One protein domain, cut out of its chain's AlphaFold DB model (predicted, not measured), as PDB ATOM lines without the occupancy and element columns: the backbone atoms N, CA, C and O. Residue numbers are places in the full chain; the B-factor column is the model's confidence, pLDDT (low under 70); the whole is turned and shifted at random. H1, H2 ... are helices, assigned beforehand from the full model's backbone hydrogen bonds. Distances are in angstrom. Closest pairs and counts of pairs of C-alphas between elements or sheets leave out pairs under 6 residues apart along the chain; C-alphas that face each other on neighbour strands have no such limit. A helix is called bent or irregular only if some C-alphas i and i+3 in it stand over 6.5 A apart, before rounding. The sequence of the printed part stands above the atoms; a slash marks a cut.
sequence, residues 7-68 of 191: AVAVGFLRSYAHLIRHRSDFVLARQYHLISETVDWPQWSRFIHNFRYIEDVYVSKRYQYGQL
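AT A GLANCE: This is residues 7 to 68 of the 191 residues of an uncharacterized protein of Aspergillus taichungensis (UniProt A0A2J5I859). Two helices of 13 residues, H1 and H3, meet at a steep angle, with residues 48 to 52 of H3 packed on the middle of H1, while the beginning of H3 slants away from it. The short helix H2 lies at one end, near the end of H1 and the beginning of H3, and the four-residue H4 is on the other side of H1 from H3. The printed part has 62 residues with four named helices, in the order H1, H2, H3, H4, and no named strand; the class is all helix. The whole is only just compact, close to loose, with a radius of gyration of the C-alphas of 12.2 A, and its C-alphas span 31 by 24 by 16 A.

IN THESE COORDINATES: Find C-alpha 7 at (49.534, 37.412, 137.813); from there H1, residues 7 to 19, runs 18.4 A to C-alpha 19 at (47.764, 34.476, 155.883). H3, residues 41 to 53, begins at C-alpha 41, at (56.105, 23.186, 158.012), and is 19.4 A long. It is irregular, but only just: C-alphas 47 and 50 are 6.8 A apart, and its line is a rough one. H2 holds residues 23 to 31 and is 12.5 A long. H4 holds residues 61 to 64, 5.1 A from first to last C-alpha, and ends at C-alpha 64, at (45.681, 45.516, 144.801).

HOW THE PARTS SIT: Look first at H1 and H3, which touch, with residues 48 to 52 of H3 alone. Their closest C-alphas, those of Arg 14 and Phe 51, are 5.0 A apart. They run opposite ways at a steep tilt of 61 degrees. H1 and H2 are close but not clearly touching; their closest C-alphas, those of Leu 19 and Asp 25, are 7.5 A apart. H2 and H3 are also close but not clearly touching, with the C-alphas of Arg 23 and Trp 41 closest at 6.9 A; at 73 degrees they stand only just about perpendicular. H1 and H4 are close but not clearly touching, with the C-alphas of Gly 11 and Tyr 63 closest at 6.1 A. H2 and H4 are apart, and H3 and H4 are apart too. Every O i to N i+4 pair is within hydrogen-bond range in H1 and H2; in H3 it is 5 of 9, and H4 is too short for such a pair.

THE WHOLE: Look for the two C-alphas farthest apart at Thr 38 and Leu 68, 33.2 A from each other. The printed part has no cut. The link from H1 to H2 is tight, those from H2 to H3 and from H3 to H4 are short, and there is no long link. The mean pLDDT of the printed part is 89.0, that of H4 is 83, and no printed residue is under 70.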
ATOM      1  N   ALA A   7      49.711  36.307 136.872       89.12
ATOM      2  CA  ALA A   7      49.534  37.412 137.813       89.12
ATOM      3  C   ALA A   7      48.452  37.120 138.871       89.12
ATOM      4  O   ALA A   7      48.533  37.596 140.007       89.12
ATOM      5  N   VAL A   8      47.443  36.313 138.524       88.94
ATOM      6  CA  VAL A   8      46.385  35.889 139.453       88.94
ATOM      7  C   VAL A   8      46.904  34.829 140.422       88.94
ATOM      8  O   VAL A   8      46.627  34.914 141.621       88.94
ATOM      9  N   ALA A   9      47.680  33.864 139.924       90.75
ATOM     10  CA  ALA A   9      48.276  32.807 140.739       90.75
ATOM     11  C   ALA A   9      49.304  33.356 141.738       90.75
ATOM     12  O   ALA A   9      49.310  32.979 142.909       90.75
ATOM     13  N   VAL A  10      50.132  34.304 141.296       91.88
ATOM     14  CA  VAL A  10      51.105  34.983 142.157       91.88
ATOM     15  C   VAL A  10      50.402  35.776 143.263       91.88
ATOM     16  O   VAL A  10      50.793  35.677 144.425       91.88
ATOM     17  N   GLY A  11      49.321  36.498 142.945       90.94
ATOM     18  CA  GLY A  11      48.521  37.206 143.953       90.94
ATOM     19  C   GLY A  11      47.862  36.290 144.977       90.94
ATOM     20  O   GLY A  11      47.824  36.601 146.171       90.94
ATOM     21  N   PHE A  12      47.393  35.128 144.525       89.56
ATOM     22  CA  PHE A  12      46.855  34.098 145.405       89.56
ATOM     23  C   PHE A  12      47.920  33.582 146.382       89.56
ATOM     24  O   PHE A  12      47.701  33.590 147.595       89.56
ATOM     25  N   LEU A  13      49.101  33.215 145.874       92.00
ATOM     26  CA  LEU A  13      50.213  32.728 146.698       92.00
ATOM     27  C   LEU A  13      50.723  33.790 147.672       92.00
ATOM     28  O   LEU A  13      50.962  33.477 148.835       92.00
ATOM     29  N   ARG A  14      50.812  35.055 147.250       91.94
ATOM     30  CA  ARG A  14      51.131  36.175 148.147       91.94
ATOM     31  C   ARG A  14      50.108  36.307 149.275       91.94
ATOM     32  O   ARG A  14      50.485  36.503 150.428       91.94
ATOM     33  N   SER A  15      48.820  36.148 148.973       89.75
ATOM     34  CA  SER A  15      47.766  36.188 149.999       89.75
ATOM     35  C   SER A  15      47.958  35.068 151.031       89.75
ATOM     36  O   SER A  15      47.909  35.328 152.232       89.75
ATOM     37  N   TYR A  16      48.277  33.850 150.582       91.62
ATOM     38  CA  TYR A  16      48.627  32.726 151.465       91.62
ATOM     39  C   TYR A  16      49.905  32.985 152.272       91.62
ATOM     40  O   TYR A  16      49.977  32.621 153.445       91.62
ATOM     41  N   ALA A  17      50.893  33.652 151.673       92.50
ATOM     42  CA  ALA A  17      52.151  34.005 152.322       92.50
ATOM     43  C   ALA A  17      51.975  34.964 153.504       92.50
ATOM     44  O   ALA A  17      52.743  34.887 154.470       92.50
ATOM     45  N   HIS A  18      50.975  35.846 153.425       89.75
ATOM     46  CA  HIS A  18      50.581  36.740 154.514       89.75
ATOM     47  C   HIS A  18      49.605  36.087 155.502       89.75
ATOM     48  O   HIS A  18      49.670  36.404 156.686       89.75
ATOM     49  N   LEU A  19      48.742  35.174 155.043       91.56
ATOM     50  CA  LEU A  19      47.764  34.476 155.883       91.56
ATOM     51  C   LEU A  19      48.414  33.434 156.807       91.56
ATOM     52  O   LEU A  19      48.044  33.330 157.970       91.56
ATOM     53  N   ILE A  20      49.371  32.658 156.291       93.19
ATOM     54  CA  ILE A  20      50.014  31.550 157.010       93.19
ATOM     55  C   ILE A  20      51.451  31.958 157.322       93.19
ATOM     56  O   ILE A  20      52.406  31.583 156.626       93.19
ATOM     57  N   ARG A  21      51.613  32.802 158.344       91.31
ATOM     58  CA  ARG A  21      52.915  33.392 158.668       91.31
ATOM     59  C   ARG A  21      53.701  32.542 159.654       91.31
ATOM     60  O   ARG A  21      54.922  32.422 159.502       91.31
ATOM     61  N   HIS A  22      53.005  31.986 160.635       92.00
ATOM     62  CA  HIS A  22      53.570  31.262 161.764       92.00
ATOM     63  C   HIS A  22      53.164  29.787 161.755       92.00
ATOM     64  O   HIS A  22      52.242  29.362 161.058       92.00
ATOM     65  N   ARG A  23      53.861  28.987 162.572       91.75
ATOM     66  CA  ARG A  23      53.568  27.555 162.719       91.75
ATOM     67  C   ARG A  23      52.161  27.310 163.279       91.75
ATOM     68  O   ARG A  23      51.538  26.330 162.895       91.75
ATOM     69  N   SER A  24      51.657  28.202 164.134       93.38
ATOM     70  CA  SER A  24      50.267  28.187 164.615       93.38
ATOM     71  C   SER A  24      49.268  28.281 163.462       93.38
ATOM     72  O   SER A  24      48.364  27.457 163.360       93.38
ATOM     73  N   ASP A  25      49.480  29.231 162.550       93.62
ATOM     74  CA  ASP A  25      48.599  29.477 161.405       93.62
ATOM     75  C   ASP A  25      48.623  28.292 160.441       93.62
ATOM     76  O   ASP A  25      47.615  27.948 159.838       93.62
ATOM     77  N   PHE A  26      49.779  27.635 160.319       93.31
ATOM     78  CA  PHE A  26      49.937  26.436 159.506       93.31
ATOM     79  C   PHE A  26      49.154  25.242 160.060       93.31
ATOM     80  O   PHE A  26      48.515  24.523 159.294       93.31
ATOM     81  N   VAL A  27      49.165  25.046 161.383       93.06
ATOM     82  CA  VAL A  27      48.340  24.016 162.037       93.06
ATOM     83  C   VAL A  27      46.859  24.299 161.793       93.06
ATOM     84  O   VAL A  27      46.122  23.396 161.402       93.06
ATOM     85  N   LEU A  28      46.444  25.560 161.933       93.75
ATOM     86  CA  LEU A  28      45.073  25.983 161.660       93.75
ATOM     87  C   LEU A  28      44.693  25.753 160.185       93.75
ATOM     88  O   LEU A  28      43.644  25.195 159.878       93.75
ATOM     89  N   ALA A  29      45.571  26.133 159.257       92.94
ATOM     90  CA  ALA A  29      45.354  25.954 157.826       92.94
ATOM     91  C   ALA A  29      45.239  24.475 157.437       92.94
ATOM     92  O   ALA A  29      44.440  24.136 156.565       92.94
ATOM     93  N   ARG A  30      45.982  23.587 158.110       91.56
ATOM     94  CA  ARG A  30      45.846  22.136 157.947       91.56
ATOM     95  C   ARG A  30      44.504  21.634 158.491       91.56
ATOM     96  O   ARG A  30      43.840  20.865 157.808       91.56
ATOM     97  N   GLN A  31      44.068  22.120 159.655       92.81
ATOM     98  CA  GLN A  31      42.766  21.774 160.242       92.81
ATOM     99  C   GLN A  31      41.584  22.168 159.339       92.81
ATOM    100  O   GLN A  31      40.594  21.449 159.273       92.81
ATOM    101  N   TYR A  32      41.692  23.290 158.623       92.38
ATOM    102  CA  TYR A  32      40.687  23.741 157.654       92.38
ATOM    103  C   TYR A  32      40.902  23.195 156.230       92.38
ATOM    104  O   TYR A  32      40.266  23.680 155.296       92.38
ATOM    105  N   HIS A  33      41.794  22.216 156.042       90.75
ATOM    106  CA  HIS A  33      42.119  21.612 154.743       90.75
ATOM    107  C   HIS A  33      42.536  22.625 153.654       90.75
ATOM    108  O   HIS A  33      42.334  22.398 152.462       90.75
ATOM    109  N   LEU A  34      43.147  23.752 154.046       89.81
ATOM    110  CA  LEU A  34      43.673  24.763 153.115       89.81
ATOM    111  C   LEU A  34      45.016  24.352 152.497       89.81
ATOM    112  O   LEU A  34      45.417  24.908 151.473       89.81
ATOM    113  N   ILE A  35      45.726  23.424 153.140       89.44
ATOM    114  CA  ILE A  35      47.027  22.894 152.723       89.44
ATOM    115  C   ILE A  35      46.957  21.372 152.834       89.44
ATOM    116  O   ILE A  35      46.369  20.851 153.781       89.44
ATOM    117  N   SER A  36      47.575  20.667 151.884       88.62
ATOM    118  CA  SER A  36      47.692  19.207 151.934       88.62
ATOM    119  C   SER A  36      48.372  18.744 153.224       88.62
ATOM    120  O   SER A  36      49.378  19.316 153.652       88.62
ATOM    121  N   GLU A  37      47.865  17.659 153.808       87.12
ATOM    122  CA  GLU A  37      48.437  17.035 155.006       87.12
ATOM    123  C   GLU A  37      49.855  16.498 154.776       87.12
ATOM    124  O   GLU A  37      50.635  16.397 155.719       87.12
ATOM    125  N   THR A  38      50.209  16.227 153.517       89.19
ATOM    126  CA  THR A  38      51.527  15.723 153.101       89.19
ATOM    127  C   THR A  38      52.646  16.761 153.162       89.19
ATOM    128  O   THR A  38      53.815  16.397 153.067       89.19
ATOM    129  N   VAL A  39      52.314  18.051 153.272       89.62
ATOM    130  CA  VAL A  39      53.307  19.129 153.284       89.62
ATOM    131  C   VAL A  39      53.705  19.419 154.718       89.62
ATOM    132  O   VAL A  39      52.840  19.720 155.537       89.62
ATOM    133  N   ASP A  40      55.002  19.416 155.016       92.62
ATOM    134  CA  ASP A  40      55.520  19.784 156.334       92.62
ATOM    135  C   ASP A  40      55.816  21.281 156.471       92.62
ATOM    136  O   ASP A  40      56.098  21.988 155.500       92.62
ATOM    137  N   TRP A  41      55.829  21.775 157.714       91.94
ATOM    138  CA  TRP A  41      56.105  23.186 158.012       91.94
ATOM    139  C   TRP A  41      57.409  23.717 157.379       91.94
ATOM    140  O   TRP A  41      57.369  24.786 156.768       91.94
ATOM    141  N   PRO A  42      58.564  23.021 157.444       93.06
ATOM    142  CA  PRO A  42      59.798  23.514 156.829       93.06
ATOM    143  C   PRO A  42      59.751  23.543 155.296       93.06
ATOM    144  O   PRO A  42      60.467  24.331 154.677       93.06
ATOM    145  N   GLN A  43      58.948  22.677 154.670       92.25
ATOM    146  CA  GLN A  43      58.741  22.681 153.219       92.25
ATOM    147  C   GLN A  43      57.858  23.866 152.823       92.25
ATOM    148  O   GLN A  43      58.246  24.656 151.962       92.25
ATOM    149  N   TRP A  44      56.732  24.045 153.520       92.31
ATOM    150  CA  TRP A  44      55.830  25.177 153.319       92.31
ATOM    151  C   TRP A  44      56.528  26.520 153.539       92.31
ATOM    152  O   TRP A  44      56.456  27.400 152.688       92.31
ATOM    153  N   SER A  45      57.250  26.664 154.655       91.81
ATOM    154  CA  SER A  45      57.948  27.900 155.016       91.81
ATOM    155  C   SER A  45      58.962  28.310 153.945       91.81
ATOM    156  O   SER A  45      58.961  29.462 153.518       91.81
ATOM    157  N   ARG A  46      59.764  27.360 153.440       92.38
ATOM    158  CA  ARG A  46      60.724  27.616 152.352       92.38
ATOM    159  C   ARG A  46      60.035  27.988 151.044       92.38
ATOM    160  O   ARG A  46      60.468  28.925 150.382       92.38
ATOM    161  N   PHE A  47      58.963  27.285 150.690       91.56
ATOM    162  CA  PHE A  47      58.201  27.562 149.477       91.56
ATOM    163  C   PHE A  47      57.566  28.958 149.507       91.56
ATOM    164  O   PHE A  47      57.713  29.735 148.564       91.56
ATOM    165  N   ILE A  48      56.882  29.296 150.603       92.19
ATOM    166  CA  ILE A  48      56.055  30.501 150.679       92.19
ATOM    167  C   ILE A  48      56.867  31.778 150.949       92.19
ATOM    168  O   ILE A  48      56.389  32.881 150.678       92.19
ATOM    169  N   HIS A  49      58.098  31.645 151.456       90.12
ATOM    170  CA  HIS A  49      58.967  32.768 151.820       90.12
ATOM    171  C   HIS A  49      59.155  33.770 150.674       90.12
ATOM    172  O   HIS A  49      59.001  34.975 150.874       90.12
ATOM    173  N   ASN A  50      59.409  33.271 149.462       89.12
ATOM    174  CA  ASN A  50      59.690  34.107 148.293       89.12
ATOM    175  C   ASN A  50      58.471  34.917 147.828       89.12
ATOM    176  O   ASN A  50      58.626  35.967 147.211       89.12
ATOM    177  N   PHE A  51      57.253  34.473 148.151       91.06
ATOM    178  CA  PHE A  51      56.022  35.135 147.718       91.06
ATOM    179  C   PHE A  51      55.629  36.335 148.592       91.06
ATOM    180  O   PHE A  51      54.759  37.109 148.195       91.06
ATOM    181  N   ARG A  52      56.269  36.532 149.755       86.56
ATOM    182  CA  ARG A  52      55.986  37.679 150.643       86.56
ATOM    183  C   ARG A  52      56.520  39.006 150.121       86.56
ATOM    184  O   ARG A  52      55.957  40.041 150.455       86.56
ATOM    185  N   TYR A  53      57.599  38.974 149.346       88.50
ATOM    186  CA  TYR A  53      58.312  40.173 148.890       88.50
ATOM    187  C   TYR A  53      57.920  40.598 147.472       88.50
ATOM    188  O   TYR A  53      58.585  41.428 146.865       88.50
ATOM    189  N   ILE A  54      56.856  40.011 146.921       89.25
ATOM    190  CA  ILE A  54      56.401  40.321 145.569       89.25
ATOM    191  C   ILE A  54      55.671  41.663 145.572       89.25
ATOM    192  O   ILE A  54      54.653  41.823 146.249       89.25
ATOM    193  N   GLU A  55      56.174  42.599 144.768       87.50
ATOM    194  CA  GLU A  55      55.577  43.922 144.587       87.50
ATOM    195  C   GLU A  55      54.200  43.866 143.912       87.50
ATOM    196  O   GLU A  55      53.891  42.965 143.126       87.50
ATOM    197  N   ASP A  56      53.377  44.885 144.175       84.75
ATOM    198  CA  ASP A  56      52.015  45.014 143.641       84.75
ATOM    199  C   ASP A  56      51.959  45.039 142.107       84.75
ATOM    200  O   ASP A  56      50.925  44.703 141.531       84.75
ATOM    201  N   VAL A  57      53.061  45.399 141.441       86.56
ATOM    202  CA  VAL A  57      53.178  45.460 139.973       86.56
ATOM    203  C   VAL A  57      53.094  44.069 139.335       86.56
ATOM    204  O   VAL A  57      52.577  43.925 138.228       86.56
ATOM    205  N   TYR A  58      53.549  43.027 140.035       86.44
ATOM    206  CA  TYR A  58      53.569  41.647 139.529       86.44
ATOM    207  C   TYR A  58      52.277  40.875 139.806       86.44
ATOM    208  O   TYR A  58      52.159  39.694 139.462       86.44
ATOM    209  N   VAL A  59      51.309  41.524 140.450       87.69
ATOM    210  CA  VAL A  59      50.063  40.910 140.881       87.69
ATOM    211  C   VAL A  59      48.892  41.493 140.095       87.69
ATOM    212  O   VAL A  59      48.854  42.679 139.779       87.69
ATOM    213  N   SER A  60      47.895  40.659 139.785       86.94
ATOM    214  CA  SER A  60      46.652  41.130 139.167       86.94
ATOM    215  C   SER A  60      46.032  42.274 139.979       86.94
ATOM    216  O   SER A  60      45.942  42.187 141.208       86.94
ATOM    217  N   LYS A  61      45.512  43.301 139.285       83.62
ATOM    218  CA  LYS A  61      44.834  44.463 139.891       83.62
ATOM    219  C   LYS A  61      43.801  44.061 140.947       83.62
ATOM    220  O   LYS A  61      43.633  44.758 141.935       83.62
ATOM    221  N   ARG A  62      43.154  42.896 140.791       83.06
ATOM    222  CA  ARG A  62      42.209  42.342 141.773       83.06
ATOM    223  C   ARG A  62      42.765  42.293 143.201       83.06
ATOM    224  O   ARG A  62      42.003  42.554 144.117       83.06
ATOM    225  N   TYR A  63      44.036  41.935 143.386       81.75
ATOM    226  CA  TYR A  63      44.644  41.814 144.718       81.75
ATOM    227  C   TYR A  63      45.230  43.132 145.236       81.75
ATOM    228  O   TYR A  63      45.563  43.216 146.412       81.75
ATOM    229  N   GLN A  64      45.349  44.151 144.377       82.12
ATOM    230  CA  GLN A  64      45.681  45.516 144.801       82.12
ATOM    231  C   GLN A  64      44.486  46.156 145.517       82.12
ATOM    232  O   GLN A  64      44.641  46.935 146.455       82.12
ATOM    233  N   TYR A  65      43.272  45.790 145.099       73.62
ATOM    234  CA  TYR A  65      42.053  46.158 145.797       73.62
ATOM    235  C   TYR A  65      41.860  45.223 146.995       73.62
ATOM    236  O   TYR A  65      41.781  44.004 146.847       73.62
ATOM    237  N   GLY A  66      41.801  45.789 148.201       73.19
ATOM    238  CA  GLY A  66      41.575  45.020 149.425       73.19
ATOM    239  C   GLY A  66      40.256  44.234 149.413       73.19
ATOM    240  O   GLY A  66      39.417  44.360 148.519       73.19
ATOM    241  N   GLN A  67      40.036  43.429 150.453       73.81
ATOM    242  CA  GLN A  67      38.815  42.636 150.586       73.81
ATOM    243  C   GLN A  67      37.603  43.541 150.868       73.81
ATOM    244  O   GLN A  67      37.295  43.887 152.010       73.81
ATOM    245  N   LEU A  68      36.893  43.940 149.813       73.00
ATOM    246  CA  LEU A  68      35.614  44.632 149.937       73.00
ATOM    247  C   LEU A  68      34.539  43.640 150.383       73.00
ATOM    248  O   LEU A  68      34.310  42.613 149.747       73.00
TER     249      LEU A  68